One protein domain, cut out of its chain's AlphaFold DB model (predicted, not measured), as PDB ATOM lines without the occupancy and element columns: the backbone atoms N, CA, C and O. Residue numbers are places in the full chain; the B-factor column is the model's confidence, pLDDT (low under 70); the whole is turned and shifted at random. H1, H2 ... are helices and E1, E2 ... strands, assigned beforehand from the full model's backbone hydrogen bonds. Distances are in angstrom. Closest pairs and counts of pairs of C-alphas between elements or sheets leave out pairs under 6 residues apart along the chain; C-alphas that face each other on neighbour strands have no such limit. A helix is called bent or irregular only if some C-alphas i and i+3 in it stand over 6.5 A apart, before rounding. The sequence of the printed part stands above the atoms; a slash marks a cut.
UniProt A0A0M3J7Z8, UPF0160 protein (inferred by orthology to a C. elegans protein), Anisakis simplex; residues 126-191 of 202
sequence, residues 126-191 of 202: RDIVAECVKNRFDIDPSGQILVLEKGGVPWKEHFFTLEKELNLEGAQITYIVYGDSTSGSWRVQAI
ATOM      1  N   ARG A 126      32.093   9.516   5.713       97.00
ATOM      2  CA  ARG A 126      32.470   8.812   4.485       97.00
ATOM      3  C   ARG A 126      32.384   9.716   3.258       97.00
ATOM      4  O   ARG A 126      33.337   9.768   2.486       97.00
ATOM      5  N   ASP A 127      31.282  10.450   3.114       96.75
ATOM      6  CA  ASP A 127      31.053  11.325   1.960       96.75
ATOM      7  C   ASP A 127      32.059  12.479   1.925       96.75
ATOM      8  O   ASP A 127      32.608  12.791   0.870       96.75
ATOM      9  N   ILE A 128      32.378  13.046   3.095       96.75
ATOM     10  CA  ILE A 128      33.389  14.102   3.231       96.75
ATOM     11  C   ILE A 128      34.756  13.583   2.777       96.75
ATOM     12  O   ILE A 128      35.435  14.225   1.981       96.75
ATOM     13  N   VAL A 129      35.167  12.406   3.256       97.31
ATOM     14  CA  VAL A 129      36.471  11.827   2.900       97.31
ATOM     15  C   VAL A 129      36.521  11.467   1.414       97.31
ATOM     16  O   VAL A 129      37.529  11.734   0.764       97.31
ATOM     17  N   ALA A 130      35.441  10.915   0.857       97.50
ATOM     18  CA  ALA A 130      35.351  10.597  -0.566       97.50
ATOM     19  C   ALA A 130      35.485  11.850  -1.446       97.50
ATOM     20  O   ALA A 130      36.208  11.832  -2.445       97.50
ATOM     21  N   GLU A 131      34.841  12.951  -1.057       96.69
ATOM     22  CA  GLU A 131      34.975  14.239  -1.736       96.69
ATOM     23  C   GLU A 131      36.408  14.785  -1.639       96.69
ATOM     24  O   GLU A 131      36.984  15.171  -2.658       96.69
ATOM     25  N   CYS A 132      37.026  14.732  -0.456       95.62
ATOM     26  CA  CYS A 132      38.421  15.139  -0.268       95.62
ATOM     27  C   CYS A 132      39.383  14.325  -1.143       95.62
ATOM     28  O   CYS A 132      40.271  14.896  -1.775       95.62
ATOM     29  N   VAL A 133      39.200  13.003  -1.223       96.81
ATOM     30  CA  VAL A 133      40.007  12.141  -2.098       96.81
ATOM     31  C   VAL A 133      39.810  12.528  -3.561       96.81
ATOM     32  O   VAL A 133      40.784  12.612  -4.308       96.81
ATOM     33  N   LYS A 134      38.576  12.795  -3.995       96.06
ATOM     34  CA  LYS A 134      38.283  13.181  -5.380       96.06
ATOM     35  C   LYS A 134      38.919  14.523  -5.761       96.06
ATOM     36  O   LYS A 134      39.534  14.611  -6.821       96.06
ATOM     37  N   ASN A 135      38.805  15.525  -4.894       95.69
ATOM     38  CA  ASN A 135      39.220  16.905  -5.172       95.69
ATOM     39  C   ASN A 135      40.692  17.181  -4.811       95.69
ATOM     40  O   ASN A 135      41.159  18.310  -4.928       95.69
ATOM     41  N   ARG A 136      41.452  16.164  -4.380       96.38
ATOM     42  CA  ARG A 136      42.842  16.320  -3.914       96.38
ATOM     43  C   ARG A 136      43.763  17.042  -4.903       96.38
ATOM     44  O   ARG A 136      44.627  17.795  -4.476       96.38
ATOM     45  N   PHE A 137      43.544  16.865  -6.207       97.38
ATOM     46  CA  PHE A 137      44.344  17.503  -7.259       97.38
ATOM     47  C   PHE A 137      44.089  19.008  -7.408       97.38
ATOM     48  O   PHE A 137      44.966  19.725  -7.887       97.38
ATOM     49  N   ASP A 138      42.915  19.489  -6.987       96.38
ATOM     50  CA  ASP A 138      42.590  20.919  -6.991       96.38
ATOM     51  C   ASP A 138      43.332  21.659  -5.868       96.38
ATOM     52  O   ASP A 138      43.574  22.862  -5.959       96.38
ATOM     53  N   ILE A 139      43.702  20.932  -4.809       93.69
ATOM     54  CA  ILE A 139      44.414  21.460  -3.645       93.69
ATOM     55  C   ILE A 139      45.927  21.316  -3.798       93.69
ATOM     56  O   ILE A 139      46.684  22.245  -3.518       93.69
ATOM     57  N   ASP A 140      46.361  20.145  -4.239       95.06
ATOM     58  CA  ASP A 140      47.753  19.812  -4.468       95.06
ATOM     59  C   ASP A 140      47.875  19.137  -5.839       95.06
ATOM     60  O   ASP A 140      47.386  18.018  -6.000       95.06
ATOM     61  N   PRO A 141      48.558  19.750  -6.825       95.94
ATOM     62  CA  PRO A 141      48.733  19.154  -8.147       95.94
ATOM     63  C   PRO A 141      49.373  17.760  -8.134       95.94
ATOM     64  O   PRO A 141      49.179  17.004  -9.085       95.94
ATOM     65  N   SER A 142      50.127  17.402  -7.082       95.94
ATOM     66  CA  SER A 142      50.682  16.050  -6.934       95.94
ATOM     67  C   SER A 142      49.640  15.016  -6.479       95.94
ATOM     68  O   SER A 142      49.813  13.818  -6.701       95.94
ATOM     69  N   GLY A 143      48.532  15.472  -5.888       96.12
ATOM     70  CA  GLY A 143      47.458  14.649  -5.339       96.12
ATOM     71  C   GLY A 143      47.848  13.878  -4.078       96.12
ATOM     72  O   GLY A 143      47.137  12.943  -3.708       96.12
ATOM     73  N   GLN A 144      48.961  14.237  -3.434       96.31
ATOM     74  CA  GLN A 144      49.489  13.550  -2.255       96.31
ATOM     75  C   GLN A 144      48.917  14.098  -0.942       96.31
ATOM     76  O   GLN A 144      49.081  13.470   0.108       96.31
ATOM     77  N   ILE A 145      48.249  15.256  -0.986       96.75
ATOM     78  CA  ILE A 145      47.692  15.938   0.186       96.75
ATOM     79  C   ILE A 145      46.162  15.940   0.124       96.75
ATOM     80  O   ILE A 145      45.562  16.407  -0.841       96.75
ATOM     81  N   LEU A 146      45.527  15.459   1.193       96.81
ATOM     82  CA  LEU A 146      44.092  15.619   1.429       96.81
ATOM     83  C   LEU A 146      43.847  16.792   2.374       96.81
ATOM     84  O   LEU A 146      44.567  16.956   3.359       96.81
ATOM     85  N   VAL A 147      42.797  17.572   2.123       96.44
ATOM     86  CA  VAL A 147      42.403  18.678   3.007       96.44
ATOM     87  C   VAL A 147      40.963  18.510   3.463       96.44
ATOM     88  O   VAL A 147      40.050  18.439   2.645       96.44
ATOM     89  N   LEU A 148      40.771  18.462   4.781       95.00
ATOM     90  CA  LEU A 148      39.470  18.496   5.437       95.00
ATOM     91  C   LEU A 148      39.247  19.894   6.022       95.00
ATOM     92  O   LEU A 148      39.883  20.286   7.000       95.00
ATOM     93  N   GLU A 149      38.285  20.628   5.474       88.44
ATOM     94  CA  GLU A 149      37.882  21.955   5.972       88.44
ATOM     95  C   GLU A 149      37.474  21.930   7.457       88.44
ATOM     96  O   GLU A 149      37.710  22.873   8.210       88.44
ATOM     97  N   LYS A 150      36.858  20.826   7.900       84.50
ATOM     98  CA  LYS A 150      36.369  20.654   9.273       84.50
ATOM     99  C   LYS A 150      37.251  19.687  10.054       84.50
ATOM    100  O   LYS A 150      37.522  18.575   9.605       84.50
ATOM    101  N   GLY A 151      37.614  20.082  11.271       87.38
ATOM    102  CA  GLY A 151      38.236  19.194  12.248       87.38
ATOM    103  C   GLY A 151      37.273  18.152  12.807       87.38
ATOM    104  O   GLY A 151      36.055  18.333  12.797       87.38
ATOM    105  N   GLY A 152      37.831  17.063  13.339       89.69
ATOM    106  CA  GLY A 152      37.067  16.018  14.030       89.69
ATOM    107  C   GLY A 152      36.357  15.016  13.114       89.69
ATOM    108  O   GLY A 152      35.611  14.177  13.609       89.69
ATOM    109  N   VAL A 153      36.592  15.071  11.800       95.25
ATOM    110  CA  VAL A 153      36.094  14.062  10.857       95.25
ATOM    111  C   VAL A 153      36.829  12.733  11.111       95.25
ATOM    112  O   VAL A 153      38.060  12.714  11.042       95.25
ATOM    113  N   PRO A 154      36.128  11.618  11.398       95.56
ATOM    114  CA  PRO A 154      36.745  10.301  11.581       95.56
ATOM    115  C   PRO A 154      37.197   9.718  10.233       95.56
ATOM    116  O   PRO A 154      36.559   8.841   9.663       95.56
ATOM    117  N   TRP A 155      38.293  10.249   9.697       95.69
ATOM    118  CA  TRP A 155      38.695  10.033   8.307       95.69
ATOM    119  C   TRP A 155      39.450   8.726   8.054       95.69
ATOM    120  O   TRP A 155      39.365   8.194   6.953       95.69
ATOM    121  N   LYS A 156      40.204   8.227   9.043       94.88
ATOM    122  CA  LYS A 156      41.246   7.206   8.832       94.88
ATOM    123  C   LYS A 156      40.708   5.931   8.185       94.88
ATOM    124  O   LYS A 156      41.167   5.551   7.116       94.88
ATOM    125  N   GLU A 157      39.726   5.300   8.813       94.69
ATOM    126  CA  GLU A 157      39.126   4.061   8.313       94.69
ATOM    127  C   GLU A 157      38.482   4.248   6.926       94.69
ATOM    128  O   GLU A 157      38.702   3.449   6.013       94.69
ATOM    129  N   HIS A 158      37.731   5.342   6.739       96.75
ATOM    130  CA  HIS A 158      37.105   5.654   5.452       96.75
ATOM    131  C   HIS A 158      38.140   5.843   4.353       96.75
ATOM    132  O   HIS A 158      37.945   5.336   3.254       96.75
ATOM    133  N   PHE A 159      39.249   6.523   4.648       96.69
ATOM    134  CA  PHE A 159      40.343   6.711   3.704       96.69
ATOM    135  C   PHE A 159      40.917   5.367   3.246       96.69
ATOM    136  O   PHE A 159      40.969   5.130   2.047       96.69
ATOM    137  N   PHE A 160      41.274   4.466   4.167       95.31
ATOM    138  CA  PHE A 160      41.834   3.156   3.796       95.31
ATOM    139  C   PHE A 160      40.839   2.271   3.041       95.31
ATOM    140  O   PHE A 160      41.231   1.493   2.170       95.31
ATOM    141  N   THR A 161      39.549   2.391   3.352       94.75
ATOM    142  CA  THR A 161      38.490   1.701   2.608       94.75
ATOM    143  C   THR A 161      38.390   2.244   1.180       94.75
ATOM    144  O   THR A 161      38.441   1.476   0.222       94.75
ATOM    145  N   LEU A 162      38.314   3.569   1.028       96.81
ATOM    146  CA  LEU A 162      38.229   4.243  -0.269       96.81
ATOM    147  C   LEU A 162      39.493   4.046  -1.112       96.81
ATOM    148  O   LEU A 162      39.394   3.901  -2.325       96.81
ATOM    149  N   GLU A 163      40.667   4.026  -0.483       95.69
ATOM    150  CA  GLU A 163      41.949   3.784  -1.144       95.69
ATOM    151  C   GLU A 163      41.921   2.448  -1.893       95.69
ATOM    152  O   GLU A 163      42.249   2.412  -3.076       95.69
ATOM    153  N   LYS A 164      41.415   1.389  -1.250       94.75
ATOM    154  CA  LYS A 164      41.242   0.066  -1.869       94.75
ATOM    155  C   LYS A 164      40.121   0.040  -2.906       94.75
ATOM    156  O   LYS A 164      40.308  -0.450  -4.014       94.75
ATOM    157  N   GLU A 165      38.946   0.577  -2.570       95.75
ATOM    158  CA  GLU A 165      37.780   0.587  -3.471       95.75
ATOM    159  C   GLU A 165      38.060   1.321  -4.792       95.75
ATOM    160  O   GLU A 165      37.529   0.951  -5.841       95.75
ATOM    161  N   LEU A 166      38.901   2.358  -4.746       95.94
ATOM    162  CA  LEU A 166      39.258   3.194  -5.890       95.94
ATOM    163  C   LEU A 166      40.608   2.817  -6.524       95.94
ATOM    164  O   LEU A 166      41.004   3.467  -7.492       95.94
ATOM    165  N   ASN A 167      41.284   1.770  -6.034       95.69
ATOM    166  CA  ASN A 167      42.607   1.317  -6.487       95.69
ATOM    167  C   ASN A 167      43.669   2.439  -6.458       95.69
ATOM    168  O   ASN A 167      44.351   2.713  -7.453       95.69
ATOM    169  N   LEU A 168      43.754   3.152  -5.333       94.25
ATOM    170  CA  LEU A 168      44.619   4.316  -5.118       94.25
ATOM    171  C   LEU A 168      45.876   4.008  -4.294       94.25
ATOM    172  O   LEU A 168      46.613   4.933  -3.960       94.25
ATOM    173  N   GLU A 169      46.185   2.746  -4.007       89.69
ATOM    174  CA  GLU A 169      47.363   2.353  -3.219       89.69
ATOM    175  C   GLU A 169      48.679   2.837  -3.859       89.69
ATOM    176  O   GLU A 169      49.646   3.156  -3.170       89.69
ATOM    177  N   GLY A 170      48.710   2.950  -5.191       88.44
ATOM    178  CA  GLY A 170      49.844   3.506  -5.938       88.44
ATOM    179  C   GLY A 170      49.883   5.037  -6.012       88.44
ATOM    180  O   GLY A 170      50.853   5.588  -6.527       88.44
ATOM    181  N   ALA A 171      48.852   5.738  -5.528       88.56
ATOM    182  CA  ALA A 171      48.724   7.192  -5.661       88.56
ATOM    183  C   ALA A 171      49.566   7.987  -4.646       88.56
ATOM    184  O   ALA A 171      49.628   9.207  -4.754       88.56
ATOM    185  N   GLN A 172      50.208   7.317  -3.678       89.56
ATOM    186  CA  GLN A 172      51.094   7.934  -2.676       89.56
ATOM    187  C   GLN A 172      50.447   9.104  -1.913       89.56
ATOM    188  O   GLN A 172      51.086  10.113  -1.615       89.56
ATOM    189  N   ILE A 173      49.163   8.979  -1.574       95.19
ATOM    190  CA  ILE A 173      48.484   9.963  -0.726       95.19
ATOM    191  C   ILE A 173      49.118   9.882   0.664       95.19
ATOM    192  O   ILE A 173      48.981   8.860   1.332       95.19
ATOM    193  N   THR A 174      49.855  10.925   1.058       94.56
ATOM    194  CA  THR A 174      50.840  10.887   2.156       94.56
ATOM    195  C   THR A 174      50.412  11.717   3.359       94.56
ATOM    196  O   THR A 174      50.670  11.329   4.497       94.56
ATOM    197  N   TYR A 175      49.742  12.850   3.136       95.81
ATOM    198  CA  TYR A 175      49.372  13.766   4.210       95.81
ATOM    199  C   TYR A 175      47.887  14.079   4.198       95.81
ATOM    200  O   TYR A 175      47.255  14.192   3.147       95.81
ATOM    201  N   ILE A 176      47.354  14.300   5.393       95.75
ATOM    202  CA  ILE A 176      46.056  14.924   5.585       95.75
ATOM    203  C   ILE A 176      46.209  16.181   6.433       95.75
ATOM    204  O   ILE A 176      46.887  16.186   7.464       95.75
ATOM    205  N   VAL A 177      45.584  17.258   5.976       96.12
ATOM    206  CA  VAL A 177      45.549  18.554   6.646       96.12
ATOM    207  C   VAL A 177      44.109  18.832   7.047       96.12
ATOM    208  O   VAL A 177      43.192  18.635   6.252       96.12
ATOM    209  N   TYR A 178      43.883  19.260   8.282       94.88
ATOM    210  CA  TYR A 178      42.536  19.523   8.776       94.88
ATOM    211  C   TYR A 178      42.483  20.712   9.725       94.88
ATOM    212  O   TYR A 178      43.404  20.941  10.517       94.88
ATOM    213  N   GLY A 179      41.397  21.479   9.631       91.44
ATOM    214  CA  GLY A 179      41.166  22.634  10.491       91.44
ATOM    215  C   GLY A 179      40.983  22.220  11.951       91.44
ATOM    216  O   GLY A 179      40.328  21.225  12.255       91.44
ATOM    217  N   ASP A 180      41.544  22.984  12.879       87.69
ATOM    218  CA  ASP A 180      41.282  22.851  14.306       87.69
ATOM    219  C   ASP A 180      40.209  23.858  14.721       87.69
ATOM    220  O   ASP A 180      40.474  25.043  14.931       87.69
ATOM    221  N   SER A 181      38.987  23.359  14.889       79.25
ATOM    222  CA  SER A 181      37.817  24.153  15.268       79.25
ATOM    223  C   SER A 181      37.972  24.877  16.613       79.25
ATOM    224  O   SER A 181      37.221  25.810  16.883       79.25
ATOM    225  N   THR A 182      38.901  24.443  17.474       83.25
ATOM    226  CA  THR A 182      39.104  25.022  18.814       83.25
ATOM    227  C   THR A 182      40.107  26.168  18.823       83.25
ATOM    228  O   THR A 182      39.948  27.113  19.592       83.25
ATOM    229  N   SER A 183      41.128  26.101  17.966       84.94
ATOM    230  CA  SER A 183      42.213  27.087  17.918       84.94
ATOM    231  C   SER A 183      42.179  27.975  16.673       84.94
ATOM    232  O   SER A 183      42.904  28.966  16.619       84.94
ATOM    233  N   GLY A 184      41.374  27.626  15.663       84.31
ATOM    234  CA  GLY A 184      41.387  28.274  14.347       84.31
ATOM    235  C   GLY A 184      42.668  28.010  13.545       84.31
ATOM    236  O   GLY A 184      42.871  28.624  12.501       84.31
ATOM    237  N   SER A 185      43.544  27.129  14.039       90.88
ATOM    238  CA  SER A 185      44.774  26.718  13.359       90.88
ATOM    239  C   SER A 185      44.539  25.494  12.471       90.88
ATOM    240  O   SER A 185      43.440  24.946  12.424       90.88
ATOM    241  N   TRP A 186      45.574  25.053  11.760       94.00
ATOM    242  CA  TRP A 186      45.543  23.840  10.947       94.00
ATOM    243  C   TRP A 186      46.465  22.786  11.543       94.00
ATOM    244  O   TRP A 186      47.536  23.103  12.067       94.00
ATOM    245  N   ARG A 187      46.060  21.524  11.440       94.12
ATOM    246  CA  ARG A 187      46.871  20.372  11.832       94.12
ATOM    247  C   ARG A 187      47.225  19.566  10.597       94.12
ATOM    248  O   ARG A 187      46.399  19.413   9.702       94.12
ATOM    249  N   VAL A 188      48.445  19.044  10.574       94.44
ATOM    250  CA  VAL A 188      48.922  18.111   9.552       94.44
ATOM    251  C   VAL A 188      49.223  16.773  10.207       94.44
ATOM    252  O   VAL A 188      49.803  16.719  11.294       94.44
ATOM    253  N   GLN A 189      48.823  15.696   9.547       93.81
ATOM    254  CA  GLN A 189      49.106  14.335   9.967       93.81
ATOM    255  C   GLN A 189      49.595  13.527   8.763       93.81
ATOM    256  O   GLN A 189      48.998  13.581   7.689       93.81
ATOM    257  N   ALA A 190      50.683  12.776   8.948       94.44
ATOM    258  CA  ALA A 190      51.102  11.768   7.981       94.44
ATOM    259  C   ALA A 190      50.132  10.580   8.023       94.44
ATOM    260  O   ALA A 190      49.722  10.131   9.099       94.44
ATOM    261  N   ILE A 191      49.744  10.091   6.851       93.94
ATOM    262  CA  ILE A 191      48.899   8.910   6.728       93.94
ATOM    263  C   ILE A 191      49.772   7.682   7.031       93.94
ATOM    264  O   ILE A 191      50.849   7.543   6.448       93.94
TER     265      ILE A 191
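What this domain is: This is residues 126 to 191 of the 202 residues of the protein "UPF0160 protein (inferred by orthology to a C. elegans protein)" of Anisakis simplex (UniProt A0A0M3J7Z8). A small slab of three short strands has one helix, H1, packed beside its edge strand E1, and a second helix, H2, set crosswise to H1 near the first printed residues. The turn of the hairpin E2 and E3 lies toward one end of the longest axis, and the stretch after H2 lies toward the other. The printed part has 66 residues, with two named helices and three named strands in the order H1, E1, H2, E2, E3; the sheet runs E1, E2, E3 and is mixed, and the class is mixed, helices and strands. The whole is compact, with a radius of gyration of the C-alphas of 11.3 A, and elongated in outline, spanning 35 by 23 by 18 A.

How they stand to each other: Start at the inner strand E2, residues 175 to 179. Beside it find the edge strand E1, residues 145 to 148, parallel to it at 23 degrees, with N 146 and O 175 within hydrogen-bond range at 2.9 A. Beside E2 also runs the other edge strand, E3, residues 186 to 190, antiparallel at 158 degrees; N 178 and O 187 are 2.9 A apart, and E2 and E3 form a hairpin. Now look to H1, residues 126 to 139, which is on the sheet but only grazes it, with its residues 128 to 139; the closest C-alphas of H1 and E1 are those of Arg 136 and Leu 146, 5.5 A apart. H2, residues 155 to 165, touches H1, the closest C-alphas being those of Arg 126 and His 158, 5.7 A apart. Their lines are about perpendicular, at 78 degrees. H2 is only just not on the sheet, with 4 pairs of C-alphas within 10 A, and it is apart from E3. E1, H2 and E2 make a strand-helix-strand unit, two parallel neighbour strands with a helix between them along the chain, and its crossover is right-handed. In H2 every O i to N i+4 pair is within hydrogen-bond range; in H1 7 of 10 are.

Where its parts are: Find C-alpha 175 at (49.372, 13.766, 4.210); from there E2 runs 13.6 A to C-alpha 179, and E3 is also 13.6 A long, ending at C-alpha 190 at (51.102, 11.768, 7.981). E1 measures 10.1 A. Go to C-alpha 126 at (32.470, 8.812, 4.485), where H1 begins its 19.2 A; it is irregular, with C-alphas 134 and 137 7.7 A apart. H2 covers 15.1 A.

The domain as a whole: The two C-alphas farthest apart are those of Asn 167 and Ser 183, at 35.5 A. The printed part has no cut. The link from H1 to E1 is tight, and the other three links are short. The mean pLDDT of the printed part is 93.8, and no printed residue is under 70.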